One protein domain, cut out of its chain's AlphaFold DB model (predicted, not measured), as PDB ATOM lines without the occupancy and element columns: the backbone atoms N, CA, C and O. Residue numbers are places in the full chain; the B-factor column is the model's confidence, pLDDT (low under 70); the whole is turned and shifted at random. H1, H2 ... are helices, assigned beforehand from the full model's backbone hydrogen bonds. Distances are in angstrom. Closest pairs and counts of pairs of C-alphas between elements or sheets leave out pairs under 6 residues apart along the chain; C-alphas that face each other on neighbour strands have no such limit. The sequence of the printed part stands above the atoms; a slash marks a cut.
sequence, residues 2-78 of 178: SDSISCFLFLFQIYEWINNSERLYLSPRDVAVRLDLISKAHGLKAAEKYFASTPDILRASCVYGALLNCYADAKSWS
ATOM      1  N   SER A   2     224.702 234.995 159.301       45.50
ATOM      2  CA  SER A   2     224.475 233.929 158.298       45.50
ATOM      3  C   SER A   2     225.424 232.732 158.424       45.50
ATOM      4  O   SER A   2     225.010 231.591 158.230       45.50
ATOM      5  N   ASP A   3     226.680 232.976 158.801       49.12
ATOM      6  CA  ASP A   3     227.730 231.946 158.738       49.12
ATOM      7  C   ASP A   3     227.569 230.879 159.829       49.12
ATOM      8  O   ASP A   3     227.867 229.704 159.622       49.12
ATOM      9  N   SER A   4     226.986 231.265 160.969       52.09
ATOM     10  CA  SER A   4     226.676 230.347 162.068       52.09
ATOM     11  C   SER A   4     225.599 229.326 161.694       52.09
ATOM     12  O   SER A   4     225.645 228.199 162.178       52.09
ATOM     13  N   ILE A   5     224.626 229.703 160.858       59.19
ATOM     14  CA  ILE A   5     223.501 228.831 160.486       59.19
ATOM     15  C   ILE A   5     223.959 227.796 159.449       59.19
ATOM     16  O   ILE A   5     223.597 226.625 159.542       59.19
ATOM     17  N   SER A   6     224.818 228.209 158.510       58.97
ATOM     18  CA  SER A   6     225.393 227.323 157.490       58.97
ATOM     19  C   SER A   6     226.263 226.219 158.106       58.97
ATOM     20  O   SER A   6     226.102 225.040 157.785       58.97
ATOM     21  N   CYS A   7     227.110 226.571 159.081       61.25
ATOM     22  CA  CYS A   7     227.899 225.589 159.829       61.25
ATOM     23  C   CYS A   7     227.020 224.584 160.582       61.25
ATOM     24  O   CYS A   7     227.317 223.392 160.577       61.25
ATOM     25  N   PHE A   8     225.923 225.034 161.199       66.56
ATOM     26  CA  PHE A   8     225.012 224.149 161.930       66.56
ATOM     27  C   PHE A   8     224.354 223.101 161.025       66.56
ATOM     28  O   PHE A   8     224.280 221.932 161.399       66.56
ATOM     29  N   LEU A   9     223.924 223.492 159.824       65.56
ATOM     30  CA  LEU A   9     223.315 222.574 158.857       65.56
ATOM     31  C   LEU A   9     224.316 221.541 158.328       65.56
ATOM     32  O   LEU A   9     223.980 220.365 158.193       65.56
ATOM     33  N   PHE A  10     225.558 221.959 158.085       68.12
ATOM     34  CA  PHE A  10     226.620 221.052 157.655       68.12
ATOM     35  C   PHE A  10     226.992 220.040 158.749       68.12
ATOM     36  O   PHE A  10     227.098 218.842 158.487       68.12
ATOM     37  N   LEU A  11     227.108 220.501 159.999       62.50
ATOM     38  CA  LEU A  11     227.341 219.633 161.157       62.50
ATOM     39  C   LEU A  11     226.185 218.643 161.364       62.50
ATOM     40  O   LEU A  11     226.428 217.489 161.712       62.50
ATOM     41  N   PHE A  12     224.948 219.066 161.095       65.75
ATOM     42  CA  PHE A  12     223.764 218.211 161.162       65.75
ATOM     43  C   PHE A  12     223.767 217.116 160.082       65.75
ATOM     44  O   PHE A  12     223.495 215.957 160.383       65.75
ATOM     45  N   GLN A  13     224.148 217.440 158.842       66.25
ATOM     46  CA  GLN A  13     224.290 216.438 157.776       66.25
ATOM     47  C   GLN A  13     225.406 215.430 158.055       66.25
ATOM     48  O   GLN A  13     225.221 214.232 157.840       66.25
ATOM     49  N   ILE A  14     226.552 215.898 158.563       66.19
ATOM     50  CA  ILE A  14     227.639 215.015 158.994       66.19
ATOM     51  C   ILE A  14     227.149 214.097 160.115       66.19
ATOM     52  O   ILE A  14     227.411 212.899 160.069       66.19
ATOM     53  N   TYR A  15     226.404 214.628 161.087       64.12
ATOM     54  CA  TYR A  15     225.834 213.842 162.178       64.12
ATOM     55  C   TYR A  15     224.892 212.736 161.681       64.12
ATOM     56  O   TYR A  15     225.078 211.582 162.056       64.12
ATOM     57  N   GLU A  16     223.939 213.055 160.802       66.50
ATOM     58  CA  GLU A  16     223.005 212.076 160.224       66.50
ATOM     59  C   GLU A  16     223.737 210.977 159.438       66.50
ATOM     60  O   GLU A  16     223.432 209.790 159.571       66.50
ATOM     61  N   TRP A  17     224.755 211.349 158.656       65.06
ATOM     62  CA  TRP A  17     225.572 210.391 157.908       65.06
ATOM     63  C   TRP A  17     226.378 209.473 158.837       65.06
ATOM     64  O   TRP A  17     226.406 208.251 158.668       65.06
ATOM     65  N   ILE A  18     226.989 210.061 159.866       59.53
ATOM     66  CA  ILE A  18     227.740 209.357 160.902       59.53
ATOM     67  C   ILE A  18     226.806 208.406 161.678       59.53
ATOM     68  O   ILE A  18     227.183 207.268 161.957       59.53
ATOM     69  N   ASN A  19     225.576 208.819 161.995       60.06
ATOM     70  CA  ASN A  19     224.609 208.019 162.750       60.06
ATOM     71  C   ASN A  19     224.054 206.826 161.958       60.06
ATOM     72  O   ASN A  19     223.908 205.746 162.519       60.06
ATOM     73  N   ASN A  20     223.839 206.990 160.652       60.41
ATOM     74  CA  ASN A  20     223.363 205.921 159.768       60.41
ATOM     75  C   ASN A  20     224.448 204.895 159.384       60.41
ATOM     76  O   ASN A  20     224.146 203.846 158.816       60.41
ATOM     77  N   SER A  21     225.715 205.168 159.697       48.88
ATOM     78  CA  SER A  21     226.845 204.297 159.365       48.88
ATOM     79  C   SER A  21     227.151 203.330 160.516       48.88
ATOM     80  O   SER A  21     228.086 203.532 161.285       48.88
ATOM     81  N   GLU A  22     226.356 202.266 160.654       53.81
ATOM     82  CA  GLU A  22     226.391 201.358 161.816       53.81
ATOM     83  C   GLU A  22     227.660 200.495 161.999       53.81
ATOM     84  O   GLU A  22     227.761 199.794 163.004       53.81
ATOM     85  N   ARG A  23     228.659 200.493 161.104       47.94
ATOM     86  CA  ARG A  23     229.840 199.603 161.245       47.94
ATOM     87  C   ARG A  23     231.115 200.146 160.609       47.94
ATOM     88  O   ARG A  23     231.651 199.551 159.678       47.94
ATOM     89  N   LEU A  24     231.641 201.247 161.126       51.81
ATOM     90  CA  LEU A  24     233.023 201.629 160.837       51.81
ATOM     91  C   LEU A  24     233.866 201.465 162.098       51.81
ATOM     92  O   LEU A  24     233.379 201.688 163.204       51.81
ATOM     93  N   TYR A  25     235.113 201.025 161.919       54.19
ATOM     94  CA  TYR A  25     236.144 200.968 162.953       54.19
ATOM     95  C   TYR A  25     236.372 202.386 163.494       54.19
ATOM     96  O   TYR A  25     237.233 203.110 163.007       54.19
ATOM     97  N   LEU A  26     235.538 202.815 164.442       66.88
ATOM     98  CA  LEU A  26     235.608 204.152 165.009       66.88
ATOM     99  C   LEU A  26     236.884 204.245 165.836       66.88
ATOM    100  O   LEU A  26     237.060 203.514 166.812       66.88
ATOM    101  N   SER A  27     237.773 205.153 165.445       79.50
ATOM    102  CA  SER A  27     238.915 205.487 166.278       79.50
ATOM    103  C   SER A  27     238.430 206.241 167.524       79.50
ATOM    104  O   SER A  27     237.384 206.902 167.487       79.50
ATOM    105  N   PRO A  28     239.195 206.243 168.628       78.50
ATOM    106  CA  PRO A  28     238.872 207.075 169.788       78.50
ATOM    107  C   PRO A  28     238.693 208.564 169.437       78.50
ATOM    108  O   PRO A  28     237.930 209.277 170.082       78.50
ATOM    109  N   ARG A  29     239.347 209.051 168.372       76.50
ATOM    110  CA  ARG A  29     239.168 210.420 167.870       76.50
ATOM    111  C   ARG A  29     237.783 210.631 167.250       76.50
ATOM    112  O   ARG A  29     237.157 211.648 167.535       76.50
ATOM    113  N   ASP A  30     237.285 209.674 166.472       82.50
ATOM    114  CA  ASP A  30     235.947 209.751 165.864       82.50
ATOM    115  C   ASP A  30     234.853 209.713 166.932       82.50
ATOM    116  O   ASP A  30     233.872 210.453 166.866       82.50
ATOM    117  N   VAL A  31     235.057 208.895 167.970       83.44
ATOM    118  CA  VAL A  31     234.175 208.844 169.141       83.44
ATOM    119  C   VAL A  31     234.142 210.194 169.860       83.44
ATOM    120  O   VAL A  31     233.059 210.657 170.212       83.44
ATOM    121  N   ALA A  32     235.295 210.846 170.043       83.50
ATOM    122  CA  ALA A  32     235.380 212.158 170.683       83.50
ATOM    123  C   ALA A  32     234.629 213.241 169.887       83.50
ATOM    124  O   ALA A  32     233.843 213.992 170.462       83.50
ATOM    125  N   VAL A  33     234.815 213.285 168.561       83.56
ATOM    126  CA  VAL A  33     234.102 214.225 167.676       83.56
ATOM    127  C   VAL A  33     232.597 213.973 167.711       83.56
ATOM    128  O   VAL A  33     231.811 214.912 167.842       83.56
ATOM    129  N   ARG A  34     232.176 212.705 167.642       82.50
ATOM    130  CA  ARG A  34     230.751 212.362 167.702       82.50
ATOM    131  C   ARG A  34     230.135 212.763 169.042       82.50
ATOM    132  O   ARG A  34     229.010 213.249 169.066       82.50
ATOM    133  N   LEU A  35     230.860 212.592 170.143       86.44
ATOM    134  CA  LEU A  35     230.384 212.978 171.467       86.44
ATOM    135  C   LEU A  35     230.127 214.491 171.562       86.44
ATOM    136  O   LEU A  35     229.071 214.890 172.054       86.44
ATOM    137  N   ASP A  36     231.039 215.317 171.044       84.25
ATOM    138  CA  ASP A  36     230.877 216.779 170.990       84.25
ATOM    139  C   ASP A  36     229.667 217.190 170.128       84.25
ATOM    140  O   ASP A  36     228.841 218.005 170.545       84.25
ATOM    141  N   LEU A  37     229.497 216.554 168.963       83.25
ATOM    142  CA  LEU A  37     228.336 216.765 168.092       83.25
ATOM    143  C   LEU A  37     227.018 216.398 168.785       83.25
ATOM    144  O   LEU A  37     226.072 217.185 168.754       83.25
ATOM    145  N   ILE A  38     226.953 215.238 169.449       83.62
ATOM    146  CA  ILE A  38     225.759 214.797 170.186       83.62
ATOM    147  C   ILE A  38     225.431 215.779 171.311       83.62
ATOM    148  O   ILE A  38     224.263 216.115 171.503       83.62
ATOM    149  N   SER A  39     226.441 216.264 172.035       86.38
ATOM    150  CA  SER A  39     226.246 217.255 173.094       86.38
ATOM    151  C   SER A  39     225.626 218.545 172.553       86.38
ATOM    152  O   SER A  39     224.659 219.052 173.122       86.38
ATOM    153  N   LYS A  40     226.118 219.039 171.412       81.25
ATOM    154  CA  LYS A  40     225.617 220.267 170.776       81.25
ATOM    155  C   LYS A  40     224.233 220.103 170.144       81.25
ATOM    156  O   LYS A  40     223.434 221.031 170.208       81.25
ATOM    157  N   ALA A  41     223.940 218.946 169.551       81.62
ATOM    158  CA  ALA A  41     222.677 218.694 168.855       81.62
ATOM    159  C   ALA A  41     221.541 218.248 169.794       81.62
ATOM    160  O   ALA A  41     220.395 218.659 169.627       81.62
ATOM    161  N   HIS A  42     221.847 217.406 170.785       79.56
ATOM    162  CA  HIS A  42     220.855 216.723 171.627       79.56
ATOM    163  C   HIS A  42     221.031 216.986 173.128       79.56
ATOM    164  O   HIS A  42     220.288 216.449 173.956       79.56
ATOM    165  N   GLY A  43     221.994 217.829 173.489       81.94
ATOM    166  CA  GLY A  43     222.278 218.194 174.864       81.94
ATOM    167  C   GLY A  43     223.101 217.150 175.615       81.94
ATOM    168  O   GLY A  43     223.308 216.008 175.195       81.94
ATOM    169  N   LEU A  44     223.538 217.552 176.807       83.81
ATOM    170  CA  LEU A  44     224.493 216.799 177.614       83.81
ATOM    171  C   LEU A  44     224.032 215.370 177.950       83.81
ATOM    172  O   LEU A  44     224.824 214.435 177.889       83.81
ATOM    173  N   LYS A  45     222.746 215.174 178.266       83.38
ATOM    174  CA  LYS A  45     222.209 213.853 178.648       83.38
ATOM    175  C   LYS A  45     222.368 212.811 177.535       83.38
ATOM    176  O   LYS A  45     222.590 211.636 177.820       83.38
ATOM    177  N   ALA A  46     222.252 213.229 176.275       83.31
ATOM    178  CA  ALA A  46     222.444 212.343 175.132       83.31
ATOM    179  C   ALA A  46     223.926 211.971 174.962       83.31
ATOM    180  O   ALA A  46     224.238 210.803 174.726       83.31
ATOM    181  N   ALA A  47     224.833 212.932 175.165       85.31
ATOM    182  CA  ALA A  47     226.276 212.696 175.116       85.31
ATOM    183  C   ALA A  47     226.733 211.717 176.210       85.31
ATOM    184  O   ALA A  47     227.520 210.811 175.942       85.31
ATOM    185  N   GLU A  48     226.175 211.825 177.420       84.38
ATOM    186  CA  GLU A  48     226.436 210.886 178.520       84.38
ATOM    187  C   GLU A  48     225.982 209.465 178.198       84.38
ATOM    188  O   GLU A  48     226.712 208.504 178.440       84.38
ATOM    189  N   LYS A  49     224.780 209.327 177.625       85.50
ATOM    190  CA  LYS A  49     224.250 208.027 177.210       85.50
ATOM    191  C   LYS A  49     225.141 207.391 176.141       85.50
ATOM    192  O   LYS A  49     225.456 206.209 176.243       85.50
ATOM    193  N   TYR A  50     225.581 208.181 175.160       83.94
ATOM    194  CA  TYR A  50     226.494 207.727 174.114       83.94
ATOM    195  C   TYR A  50     227.851 207.282 174.684       83.94
ATOM    196  O   TYR A  50     228.340 206.191 174.372       83.94
ATOM    197  N   PHE A  51     228.424 208.071 175.594       84.44
ATOM    198  CA  PHE A  51     229.657 207.714 176.294       84.44
ATOM    199  C   PHE A  51     229.506 206.400 177.078       84.44
ATOM    200  O   PHE A  51     230.352 205.509 176.973       84.44
ATOM    201  N   ALA A  52     228.395 206.233 177.801       83.19
ATOM    202  CA  ALA A  52     228.089 205.018 178.554       83.19
ATOM    203  C   ALA A  52     227.923 203.776 177.658       83.19
ATOM    204  O   ALA A  52     228.302 202.683 178.071       83.19
ATOM    205  N   SER A  53     227.424 203.937 176.428       81.12
ATOM    206  CA  SER A  53     227.350 202.850 175.438       81.12
ATOM    207  C   SER A  53     228.665 202.576 174.698       81.12
ATOM    208  O   SER A  53     228.784 201.554 174.028       81.12
ATOM    209  N   THR A  54     229.655 203.469 174.798       79.94
ATOM    210  CA  THR A  54     230.954 203.305 174.129       79.94
ATOM    211  C   THR A  54     231.797 202.242 174.851       79.94
ATOM    212  O   THR A  54     231.937 202.347 176.070       79.94
ATOM    213  N   PRO A  55     232.396 201.261 174.146       75.81
ATOM    214  CA  PRO A  55     233.306 200.280 174.741       75.81
ATOM    215  C   PRO A  55     234.511 200.931 175.433       75.81
ATOM    216  O   PRO A  55     235.067 201.899 174.913       75.81
ATOM    217  N   ASP A  56     234.975 200.357 176.546       72.94
ATOM    218  CA  ASP A  56     236.087 200.910 177.340       72.94
ATOM    219  C   ASP A  56     237.378 201.102 176.534       72.94
ATOM    220  O   ASP A  56     238.062 202.106 176.694       72.94
ATOM    221  N   ILE A  57     237.649 200.208 175.580       71.00
ATOM    222  CA  ILE A  57     238.818 200.264 174.684       71.00
ATOM    223  C   ILE A  57     238.851 201.569 173.862       71.00
ATOM    224  O   ILE A  57     239.916 202.044 173.478       71.00
ATOM    225  N   LEU A  58     237.684 202.163 173.591       72.75
ATOM    226  CA  LEU A  58     237.560 203.404 172.827       72.75
ATOM    227  C   LEU A  58     237.468 204.649 173.715       72.75
ATOM    228  O   LEU A  58     237.566 205.761 173.196       72.75
ATOM    229  N   ARG A  59     237.323 204.501 175.040       75.75
ATOM    230  CA  ARG A  59     237.294 205.609 176.009       75.75
ATOM    231  C   ARG A  59     238.710 206.110 176.306       75.75
ATOM    232  O   ARG A  59     239.163 206.118 177.440       75.75
ATOM    233  N   ALA A  60     239.427 206.538 175.272       73.94
ATOM    234  CA  ALA A  60     240.751 207.124 175.434       73.94
ATOM    235  C   ALA A  60     240.671 208.554 176.004       73.94
ATOM    236  O   ALA A  60     239.606 209.181 176.027       73.94
ATOM    237  N   SER A  61     241.827 209.103 176.388       69.25
ATOM    238  CA  SER A  61     241.984 210.476 176.899       69.25
ATOM    239  C   SER A  61     241.239 211.534 176.062       69.25
ATOM    240  O   SER A  61     240.582 212.413 176.617       69.25
ATOM    241  N   CYS A  62     241.228 211.414 174.727       73.62
ATOM    242  CA  CYS A  62     240.508 212.344 173.850       73.62
ATOM    243  C   CYS A  62     238.974 212.303 174.003       73.62
ATOM    244  O   CYS A  62     238.335 213.350 173.919       73.62
ATOM    245  N   VAL A  63     238.373 211.133 174.254       80.88
ATOM    246  CA  VAL A  63     236.914 210.984 174.426       80.88
ATOM    247  C   VAL A  63     236.477 211.544 175.768       80.88
ATOM    248  O   VAL A  63     235.496 212.284 175.849       80.88
ATOM    249  N   TYR A  64     237.239 211.242 176.819       76.81
ATOM    250  CA  TYR A  64     237.044 211.889 178.106       76.81
ATOM    251  C   TYR A  64     237.220 213.403 178.006       76.81
ATOM    252  O   TYR A  64     236.460 214.146 178.625       76.81
ATOM    253  N   GLY A  65     238.174 213.860 177.191       77.19
ATOM    254  CA  GLY A  65     238.397 215.277 176.972       77.19
ATOM    255  C   GLY A  65     237.226 215.988 176.309       77.19
ATOM    256  O   GLY A  65     236.811 217.055 176.765       77.19
ATOM    257  N   ALA A  66     236.624 215.360 175.298       82.81
ATOM    258  CA  ALA A  66     235.393 215.852 174.690       82.81
ATOM    259  C   ALA A  66     234.239 215.903 175.704       82.81
ATOM    260  O   ALA A  66     233.543 216.914 175.792       82.81
ATOM    261  N   LEU A  67     234.066 214.856 176.518       83.62
ATOM    262  CA  LEU A  67     233.001 214.803 177.522       83.62
ATOM    263  C   LEU A  67     233.169 215.878 178.604       83.62
ATOM    264  O   LEU A  67     232.198 216.510 179.014       83.62
ATOM    265  N   LEU A  68     234.402 216.122 179.038       79.06
ATOM    266  CA  LEU A  68     234.730 217.172 179.996       79.06
ATOM    267  C   LEU A  68     234.463 218.576 179.442       79.06
ATOM    268  O   LEU A  68     233.874 219.393 180.148       79.06
ATOM    269  N   ASN A  69     234.813 218.839 178.178       78.31
ATOM    270  CA  ASN A  69     234.444 220.092 177.513       78.31
ATOM    271  C   ASN A  69     232.918 220.271 177.479       78.31
ATOM    272  O   ASN A  69     232.420 221.330 177.853       78.31
ATOM    273  N   CYS A  70     232.173 219.211 177.155       81.06
ATOM    274  CA  CYS A  70     230.709 219.238 177.181       81.06
ATOM    275  C   CYS A  70     230.157 219.569 178.579       81.06
ATOM    276  O   CYS A  70     229.192 220.325 178.702       81.06
ATOM    277  N   TYR A  71     230.754 219.026 179.646       80.19
ATOM    278  CA  TYR A  71     230.348 219.348 181.016       80.19
ATOM    279  C   TYR A  71     230.662 220.788 181.418       80.19
ATOM    280  O   TYR A  71     229.862 221.387 182.141       80.19
ATOM    281  N   ALA A  72     231.789 221.344 180.968       73.12
ATOM    282  CA  ALA A  72     232.123 222.739 181.229       73.12
ATOM    283  C   ALA A  72     231.195 223.705 180.493       73.12
ATOM    284  O   ALA A  72     230.709 224.649 181.117       73.12
ATOM    285  N   ASP A  73     230.866 223.429 179.231       72.25
ATOM    286  CA  ASP A  73     229.889 224.221 178.476       72.25
ATOM    287  C   ASP A  73     228.507 224.187 179.152       72.25
ATOM    288  O   ASP A  73     227.814 225.200 179.249       72.25
ATOM    289  N   ALA A  74     228.137 223.034 179.718       74.75
ATOM    290  CA  ALA A  74     226.907 222.853 180.484       74.75
ATOM    291  C   ALA A  74     226.984 223.335 181.950       74.75
ATOM    292  O   ALA A  74     226.011 223.164 182.689       74.75
ATOM    293  N   LYS A  75     228.119 223.897 182.400       74.94
ATOM    294  CA  LYS A  75     228.380 224.334 183.790       74.94
ATOM    295  C   LYS A  75     228.074 223.264 184.852       74.94
ATOM    296  O   LYS A  75     227.664 223.570 185.973       74.94
ATOM    297  N   SER A  76     228.243 221.985 184.510       74.44
ATOM    298  CA  SER A  76     227.890 220.855 185.377       74.44
ATOM    299  C   SER A  76     229.081 220.418 186.239       74.44
ATOM    300  O   SER A  76     229.720 219.394 185.997       74.44
ATOM    301  N   TRP A  77     229.383 221.211 187.269       71.88
ATOM    302  CA  TRP A  77     230.608 221.102 188.081       71.88
ATOM    303  C   TRP A  77     230.775 219.771 188.819       71.88
ATOM    304  O   TRP A  77     231.863 219.205 188.827       71.88
ATOM    305  N   SER A  78     229.690 219.227 189.377       75.12
ATOM    306  CA  SER A  78     229.714 217.933 190.076       75.12
ATOM    307  C   SER A  78     230.150 216.785 189.156       75.12
ATOM    308  O   SER A  78     230.818 215.850 189.593       75.12
TER     309      SER A  78
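Overview. This is residues 2 to 78 of the 178 residues of the protein "pentatricopeptide repeat-containing protein At2g20710, mitochondrial-like" of Nicotiana tabacum (UniProt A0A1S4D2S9). Three helices, H2, H3 and H4, pack side by side as a small up-and-down bundle, their centres making a triangle, and a fourth and longer helix, H1, slants across one side of H2 and reaches out past it. H1 packs on H2 with residues 11 to 15 alone, and its residues 2 to 7 stick out free of the body. The printed part has 77 residues with four named helices, in the order H1, H2, H3, H4, and no named strand; the class is all helix. The whole is compact, with a radius of gyration of the C-alphas of 12.7 A, and flat in outline, spanning 38 by 34 by 17 A.

Along the chain. The longest helix, H1, is residues 2 to 20, from C-alpha 2 at (224.475, 233.929, 158.298) to C-alpha 20 at (223.363, 205.921, 159.768), a length of 28.1 A. H2 is residues 28 to 42, 20.5 A long, and begins at C-alpha 28 at (238.872, 207.075, 169.788). H3, residues 44 to 53, is 14.4 A long. H4, residues 61 to 73, is 18.4 A long and ends at C-alpha 73 at (229.889, 224.221, 178.476).

Arrangement. H1 touches H2, and the closest C-alphas, those of Tyr 15 and Leu 37, are 7.1 A apart. The two run opposite ways at a steep tilt of 60 degrees. H1 is apart from H3 and from H4. H2 is the hub, touching the three other helices. H2 and H4 touch, with the C-alphas of Ala 32 and Val 63 closest at 4.2 A, and run the same way at a shallow tilt of 19 degrees. H2 and H3 form a helical hairpin; H2 touches H3 with residues 35 to 39 alone, and the closest C-alphas are those of Ser 39 and Ala 47, at 5.0 A. They run opposite ways at a shallow tilt of 34.5 degrees, only just short of steep. H3 and H4 form a second helical hairpin, running opposite ways at a shallow tilt of 20 degrees. H4 touches H3 with residues 67 to 71 alone, and the closest C-alphas, those of Leu 44 and Cys 70, are 6.7 A apart. In H1, H2, H3 and H4 every O i to N i+4 pair is within hydrogen-bond range.

Size, cuts and confidence. The two C-alphas farthest apart are those of Ser 2 and Ile 57, at 40.1 A. The printed part has no cut. The link from H2 to H3 is tight, those from H1 to H2 and from H3 to H4 are short, and residues 20 to 25 stand free. The mean pLDDT of the printed part is 73.0; residues 2 to 26 and residue 61 are under 70.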